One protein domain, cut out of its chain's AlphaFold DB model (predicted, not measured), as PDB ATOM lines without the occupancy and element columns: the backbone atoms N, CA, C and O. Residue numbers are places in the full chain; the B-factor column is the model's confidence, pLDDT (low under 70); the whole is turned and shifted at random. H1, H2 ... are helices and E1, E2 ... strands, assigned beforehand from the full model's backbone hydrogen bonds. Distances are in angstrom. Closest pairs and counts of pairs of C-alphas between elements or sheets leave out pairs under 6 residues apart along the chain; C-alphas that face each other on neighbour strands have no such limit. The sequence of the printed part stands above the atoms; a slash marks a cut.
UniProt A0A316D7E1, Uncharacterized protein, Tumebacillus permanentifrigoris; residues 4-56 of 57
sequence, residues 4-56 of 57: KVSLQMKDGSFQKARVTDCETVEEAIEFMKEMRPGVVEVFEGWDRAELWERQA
ATOM      1  N   LYS A   4     147.626 170.308 136.621       96.94
ATOM      2  CA  LYS A   4     146.438 171.040 137.054       96.94
ATOM      3  C   LYS A   4     145.222 170.301 136.529       96.94
ATOM      4  O   LYS A   4     145.188 169.990 135.345       96.94
ATOM      5  N   VAL A   5     144.237 170.065 137.386       96.06
ATOM      6  CA  VAL A   5     142.983 169.425 136.980       96.06
ATOM      7  C   VAL A   5     141.773 170.159 137.542       96.06
ATOM      8  O   VAL A   5     141.825 170.758 138.625       96.06
ATOM      9  N   SER A   6     140.678 170.080 136.798       97.06
ATOM     10  CA  SER A   6     139.341 170.489 137.207       97.06
ATOM     11  C   SER A   6     138.536 169.243 137.541       97.06
ATOM     12  O   SER A   6     138.437 168.326 136.729       97.06
ATOM     13  N   LEU A   7     137.950 169.214 138.730       96.12
ATOM     14  CA  LEU A   7     137.151 168.101 139.227       96.12
ATOM     15  C   LEU A   7     135.679 168.475 139.157       96.12
ATOM     16  O   LEU A   7     135.278 169.431 139.819       96.12
ATOM     17  N   GLN A   8     134.886 167.720 138.405       96.00
ATOM     18  CA  GLN A   8     133.435 167.809 138.482       96.00
ATOM     19  C   GLN A   8     132.953 166.959 139.651       96.00
ATOM     20  O   GLN A   8     133.146 165.742 139.678       96.00
ATOM     21  N   MET A   9     132.322 167.603 140.619       94.69
ATOM     22  CA  MET A   9     131.779 166.955 141.803       94.69
ATOM     23  C   MET A   9     130.346 166.465 141.543       94.69
ATOM     24  O   MET A   9     129.656 166.944 140.641       94.69
ATOM     25  N   LYS A  10     129.867 165.511 142.350       93.94
ATOM     26  CA  LYS A  10     128.495 164.963 142.257       93.94
ATOM     27  C   LYS A  10     127.388 166.005 142.436       93.94
ATOM     28  O   LYS A  10     126.289 165.804 141.933       93.94
ATOM     29  N   ASP A  11     127.669 167.090 143.149       92.00
ATOM     30  CA  ASP A  11     126.746 168.212 143.350       92.00
ATOM     31  C   ASP A  11     126.722 169.197 142.165       92.00
ATOM     32  O   ASP A  11     126.011 170.198 142.207       92.00
ATOM     33  N   GLY A  12     127.488 168.923 141.103       91.31
ATOM     34  CA  GLY A  12     127.610 169.787 139.931       91.31
ATOM     35  C   GLY A  12     128.584 170.954 140.109       91.31
ATOM     36  O   GLY A  12     128.779 171.716 139.160       91.31
ATOM     37  N   SER A  13     129.214 171.097 141.281       93.06
ATOM     38  CA  SER A  13     130.288 172.069 141.484       93.06
ATOM     39  C   SER A  13     131.577 171.628 140.796       93.06
ATOM     40  O   SER A  13     131.806 170.438 140.550       93.06
ATOM     41  N   PHE A  14     132.443 172.599 140.503       95.56
ATOM     42  CA  PHE A  14     133.795 172.323 140.040       95.56
ATOM     43  C   PHE A  14     134.829 172.750 141.075       95.56
ATOM     44  O   PHE A  14     134.732 173.822 141.669       95.56
ATOM     45  N   GLN A  15     135.857 171.923 141.259       94.38
ATOM     46  CA  GLN A  15     136.981 172.216 142.149       94.38
ATOM     47  C   GLN A  15     138.308 172.153 141.401       94.38
ATOM     48  O   GLN A  15     138.524 171.285 140.555       94.38
ATOM     49  N   LYS A  16     139.236 173.042 141.757       96.06
ATOM     50  CA  LYS A  16     140.613 173.007 141.255       96.06
ATOM     51  C   LYS A  16     141.463 172.103 142.133       96.06
ATOM     52  O   LYS A  16     141.463 172.234 143.357       96.06
ATOM     53  N   ALA A  17     142.253 171.245 141.503       94.75
ATOM     54  CA  ALA A  17     143.286 170.482 142.181       94.75
ATOM     55  C   ALA A  17     144.608 170.537 141.412       94.75
ATOM     56  O   ALA A  17     144.672 170.890 140.229       94.75
ATOM     57  N   ARG A  18     145.682 170.226 142.134       95.19
ATOM     58  CA  ARG A  18     147.008 169.999 141.570       95.19
ATOM     59  C   ARG A  18     147.458 168.615 142.000       95.19
ATOM     60  O   ARG A  18     147.414 168.321 143.193       95.19
ATOM     61  N   VAL A  19     147.898 167.814 141.044       93.50
ATOM     62  CA  VAL A  19     148.513 166.513 141.291       93.50
ATOM     63  C   VAL A  19     150.008 166.676 141.076       93.50
ATOM     64  O   VAL A  19     150.446 167.122 140.016       93.50
ATOM     65  N   THR A  20     150.785 166.412 142.120       93.38
ATOM     66  CA  THR A  20     152.249 166.549 142.095       93.38
ATOM     67  C   THR A  20     152.963 165.205 142.011       93.38
ATOM     68  O   THR A  20     154.127 165.161 141.619       93.38
ATOM     69  N   ASP A  21     152.263 164.130 142.366       90.44
ATOM     70  CA  ASP A  21     152.760 162.755 142.393       90.44
ATOM     71  C   ASP A  21     152.182 161.992 141.197       90.44
ATOM     72  O   ASP A  21     151.168 161.314 141.300       90.44
ATOM     73  N   CYS A  22     152.729 162.287 140.018       91.62
ATOM     74  CA  CYS A  22     152.365 161.671 138.742       91.62
ATOM     75  C   CYS A  22     153.468 161.919 137.703       91.62
ATOM     76  O   CYS A  22     154.177 162.943 137.739       91.62
ATOM     77  N   GLU A  23     153.577 160.991 136.761       91.75
ATOM     78  CA  GLU A  23     154.451 161.024 135.594       91.75
ATOM     79  C   GLU A  23     153.701 161.463 134.328       91.75
ATOM     80  O   GLU A  23     154.307 162.100 133.463       91.75
ATOM     81  N   THR A  24     152.383 161.226 134.251       94.06
ATOM     82  CA  THR A  24     151.523 161.636 133.119       94.06
ATOM     83  C   THR A  24     150.235 162.350 133.556       94.06
ATOM     84  O   THR A  24     149.855 162.355 134.728       94.06
ATOM     85  N   VAL A  25     149.564 163.011 132.603       92.69
ATOM     86  CA  VAL A  25     148.262 163.662 132.840       92.69
ATOM     87  C   VAL A  25     147.179 162.611 133.074       92.69
ATOM     88  O   VAL A  25     146.328 162.789 133.943       92.69
ATOM     89  N   GLU A  26     147.230 161.501 132.340       93.75
ATOM     90  CA  GLU A  26     146.310 160.374 132.478       93.75
ATOM     91  C   GLU A  26     146.385 159.761 133.879       93.75
ATOM     92  O   GLU A  26     145.351 159.580 134.520       93.75
ATOM     93  N   GLU A  27     147.595 159.536 134.399       94.19
ATOM     94  CA  GLU A  27     147.800 159.040 135.763       94.19
ATOM     95  C   GLU A  27     147.229 160.014 136.801       94.19
ATOM     96  O   GLU A  27     146.525 159.612 137.726       94.19
ATOM     97  N   ALA A  28     147.449 161.321 136.619       93.62
ATOM     98  CA  ALA A  28     146.871 162.340 137.490       93.62
ATOM     99  C   ALA A  28     145.331 162.326 137.476       93.62
ATOM    100  O   ALA A  28     144.693 162.553 138.508       93.62
ATOM    101  N   ILE A  29     144.724 162.072 136.316       92.94
ATOM    102  CA  ILE A  29     143.271 161.962 136.147       92.94
ATOM    103  C   ILE A  29     142.738 160.725 136.872       92.94
ATOM    104  O   ILE A  29     141.750 160.834 137.604       92.94
ATOM    105  N   GLU A  30     143.369 159.566 136.686       92.62
ATOM    106  CA  GLU A  30     142.971 158.312 137.335       92.62
ATOM    107  C   GLU A  30     143.130 158.392 138.853       92.62
ATOM    108  O   GLU A  30     142.166 158.145 139.582       92.62
ATOM    109  N   PHE A  31     144.276 158.883 139.331       92.06
ATOM    110  CA  PHE A  31     144.543 159.098 140.752       92.06
ATOM    111  C   PHE A  31     143.446 159.931 141.427       92.06
ATOM    112  O   PHE A  31     142.961 159.609 142.515       92.06
ATOM    113  N   MET A  32     142.999 161.005 140.771       91.81
ATOM    114  CA  MET A  32     141.964 161.881 141.320       91.81
ATOM    115  C   MET A  32     140.570 161.249 141.319       91.81
ATOM    116  O   MET A  32     139.773 161.576 142.204       91.81
ATOM    117  N   LYS A  33     140.275 160.348 140.375       89.62
ATOM    118  CA  LYS A  33     139.026 159.570 140.360       89.62
ATOM    119  C   LYS A  33     139.000 158.525 141.474       89.62
ATOM    120  O   LYS A  33     137.966 158.361 142.114       89.62
ATOM    121  N   GLU A  34     140.123 157.862 141.739       90.12
ATOM    122  CA  GLU A  34     140.220 156.845 142.792       90.12
ATOM    123  C   GLU A  34     140.192 157.457 144.199       90.12
ATOM    124  O   GLU A  34     139.452 157.004 145.073       90.12
ATOM    125  N   MET A  35     140.958 158.528 144.421       87.62
ATOM    126  CA  MET A  35     141.142 159.110 145.756       87.62
ATOM    127  C   MET A  35     139.964 159.963 146.236       87.62
ATOM    128  O   MET A  35     139.839 160.222 147.438       87.62
ATOM    129  N   ARG A  36     139.103 160.450 145.332       86.44
ATOM    130  CA  ARG A  36     137.989 161.341 145.685       86.44
ATOM    131  C   ARG A  36     136.630 160.744 145.303       86.44
ATOM    132  O   ARG A  36     136.126 161.016 144.217       86.44
ATOM    133  N   PRO A  37     135.922 160.077 146.236       82.81
ATOM    134  CA  PRO A  37     134.630 159.427 145.959       82.81
ATOM    135  C   PRO A  37     133.475 160.389 145.601       82.81
ATOM    136  O   PRO A  37     132.375 159.952 145.239       82.81
ATOM    137  N   GLY A  38     133.692 161.701 145.731       89.81
ATOM    138  CA  GLY A  38     132.759 162.753 145.319       89.81
ATOM    139  C   GLY A  38     132.955 163.255 143.886       89.81
ATOM    140  O   GLY A  38     132.136 164.049 143.429       89.81
ATOM    141  N   VAL A  39     134.011 162.818 143.197       94.06
ATOM    142  CA  VAL A  39     134.336 163.233 141.828       94.06
ATOM    143  C   VAL A  39     133.604 162.340 140.829       94.06
ATOM    144  O   VAL A  39     133.594 161.119 140.958       94.06
ATOM    145  N   VAL A  40     132.968 162.967 139.844       94.25
ATOM    146  CA  VAL A  40     132.302 162.311 138.711       94.25
ATOM    147  C   VAL A  40     133.247 162.261 137.520       94.25
ATOM    148  O   VAL A  40     133.418 161.218 136.896       94.25
ATOM    149  N   GLU A  41     133.888 163.390 137.229       94.94
ATOM    150  CA  GLU A  41     134.763 163.538 136.076       94.94
ATOM    151  C   GLU A  41     135.949 164.444 136.410       94.94
ATOM    152  O   GLU A  41     135.868 165.317 137.278       94.94
ATOM    153  N   VAL A  42     137.073 164.207 135.738       95.81
ATOM    154  CA  VAL A  42     138.319 164.953 135.925       95.81
ATOM    155  C   VAL A  42     138.791 165.411 134.558       95.81
ATOM    156  O   VAL A  42     138.912 164.600 133.643       95.81
ATOM    157  N   PHE A  43     139.062 166.705 134.442       95.12
ATOM    158  CA  PHE A  43     139.539 167.343 133.223       95.12
ATOM    159  C   PHE A  43     140.927 167.919 133.460       95.12
ATOM    160  O   PHE A  43     141.190 168.484 134.524       95.12
ATOM    161  N   GLU A  44     141.798 167.820 132.464       95.75
ATOM    162  CA  GLU A  44     143.059 168.553 132.466       95.75
ATOM    163  C   GLU A  44     142.799 170.068 132.462       95.75
ATOM    164  O   GLU A  44     141.857 170.562 131.839       95.75
ATOM    165  N   GLY A  45     143.643 170.809 133.176       95.81
ATOM    166  CA  GLY A  45     143.592 172.260 133.240       95.81
ATOM    167  C   GLY A  45     142.582 172.791 134.254       95.81
ATOM    168  O   GLY A  45     141.901 172.055 134.970       95.81
ATOM    169  N   TRP A  46     142.516 174.116 134.359       96.25
ATOM    170  CA  TRP A  46     141.588 174.812 135.257       96.25
ATOM    171  C   TRP A  46     140.399 175.431 134.534       96.25
ATOM    172  O   TRP A  46     139.508 175.949 135.198       96.25
ATOM    173  N   ASP A  47     140.352 175.348 133.207       95.56
ATOM    174  CA  ASP A  47     139.392 176.072 132.377       95.56
ATOM    175  C   ASP A  47     137.943 175.781 132.769       95.56
ATOM    176  O   ASP A  47     137.126 176.692 132.850       95.56
ATOM    177  N   ARG A  48     137.618 174.520 133.082       94.12
ATOM    178  CA  ARG A  48     136.265 174.118 133.499       94.12
ATOM    179  C   ARG A  48     135.901 174.672 134.871       94.12
ATOM    180  O   ARG A  48     134.802 175.195 135.038       94.12
ATOM    181  N   ALA A  49     136.818 174.585 135.832       94.75
ATOM    182  CA  ALA A  49     136.596 175.137 137.161       94.75
ATOM    183  C   ALA A  49     136.523 176.669 137.140       94.75
ATOM    184  O   ALA A  49     135.645 177.238 137.772       94.75
ATOM    185  N   GLU A  50     137.378 177.341 136.366       96.12
ATOM    186  CA  GLU A  50     137.321 178.794 136.174       96.12
ATOM    187  C   GLU A  50     136.045 179.234 135.462       96.12
ATOM    188  O   GLU A  50     135.458 180.253 135.818       96.12
ATOM    189  N   LEU A  51     135.594 178.476 134.463       95.44
ATOM    190  CA  LEU A  51     134.334 178.743 133.785       95.44
ATOM    191  C   LEU A  51     133.155 178.614 134.752       95.44
ATOM    192  O   LEU A  51     132.288 179.484 134.756       95.44
ATOM    193  N   TRP A  52     133.142 177.564 135.576       94.00
ATOM    194  CA  TRP A  52     132.125 177.377 136.605       94.00
ATOM    195  C   TRP A  52     132.164 178.505 137.638       94.00
ATOM    196  O   TRP A  52     131.133 179.105 137.881       94.00
ATOM    197  N   GLU A  53     133.333 178.874 138.169       92.75
ATOM    198  CA  GLU A  53     133.488 179.988 139.121       92.75
ATOM    199  C   GLU A  53     133.000 181.330 138.551       92.75
ATOM    200  O   GLU A  53     132.458 182.148 139.285       92.75
ATOM    201  N   ARG A  54     133.176 181.568 137.244       93.62
ATOM    202  CA  ARG A  54     132.678 182.781 136.569       93.62
ATOM    203  C   ARG A  54     131.165 182.784 136.369       93.62
ATOM    204  O   ARG A  54     130.584 183.855 136.226       93.62
ATOM    205  N   GLN A  55     130.561 181.604 136.253       91.75
ATOM    206  CA  GLN A  55     129.123 181.425 136.030       91.75
ATOM    207  C   GLN A  55     128.356 181.138 137.323       91.75
ATOM    208  O   GLN A  55     127.128 181.202 137.323       91.75
ATOM    209  N   ALA A  56     129.067 180.788 138.394       75.81
ATOM    210  CA  ALA A  56     128.495 180.516 139.694       75.81
ATOM    211  C   ALA A  56     127.829 181.801 140.227       75.81
ATOM    212  O   ALA A  56     128.442 182.869 140.149       75.81
TER     213      ALA A  56
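What this domain is: This is residues 4 to 56 of the 57 residues of an uncharacterized protein of Tumebacillus permanentifrigoris (UniProt A0A316D7E1). A small, strongly twisted sheet of three strands sits in the middle, with one helix over each of its faces: H1 covers E1 and E3 on one face, and H2 packs slantwise over E2 on the other. The three layers make an elongated body whose two farthest C-alphas lie just before H1, at Glu 23, and just after H2, at Ala 56. The printed part has 53 residues, with three named strands and two named helices in the order E1, E2, H1, E3, H2; the sheet runs E2, E1, E3, antiparallel throughout, and the class is mixed, helices and strands. The whole is compact, with a radius of gyration of the C-alphas of 10.5 A, and the C-alphas span 32 by 20 by 12 A.

How they stand to each other: E1, residues 4 to 9, is the inner strand and forms a hairpin with E2, residues 14 to 19. The two are antiparallel at 141 degrees; N 7 and O 15 are 2.8 A apart, and N 17 and O 5 are 3.0 A apart, both within hydrogen-bond range. H1, residues 25 to 35, is on the sheet at a height over the sheet of 7.7 A and lies over E1 and E3, residues 39 to 44. It runs slantwise to the strands, at 38 degrees to E1 on the local plane. The closest C-alphas of H1 and E3 are those of Ile 29 and Val 42, 5.8 A apart. E2, H1 and E3 form a split strand-helix-strand unit, two strands running the same way with E1 between them in the sheet, and its crossover is right-handed. E3 is antiparallel to E1 at 155 degrees, with N 6 and O 43 within hydrogen-bond range at 2.8 A. H2, residues 47 to 55, is on the opposite face at a height over the sheet of 8.9 A. It lies over E2 and only just runs slantwise to the strands, at 33 degrees to E2 on the local plane. The closest C-alphas of H2 and E2 are those of Ala 49 and Phe 14, 4.9 A apart. H1 and H2 are apart. In H1 and H2 every O i to N i+4 pair is within hydrogen-bond range.

Where its parts are: E1 begins at C-alpha 4, (146.438, 171.040, 137.054), and is 15.9 A long, as is E2. H1 is 15.4 A long and begins at C-alpha 25, (148.262, 163.662, 132.840). E3 is 13.9 A long. H2 is 12.1 A long and ends at C-alpha 55, (129.123, 181.425, 136.030).

The domain as a whole: The C-alphas of Glu 23 and Ala 56 are 32.7 A apart. The four links are tight, and the printed part has no cut. The mean pLDDT of the printed part is 93.1, and no printed residue is under 70.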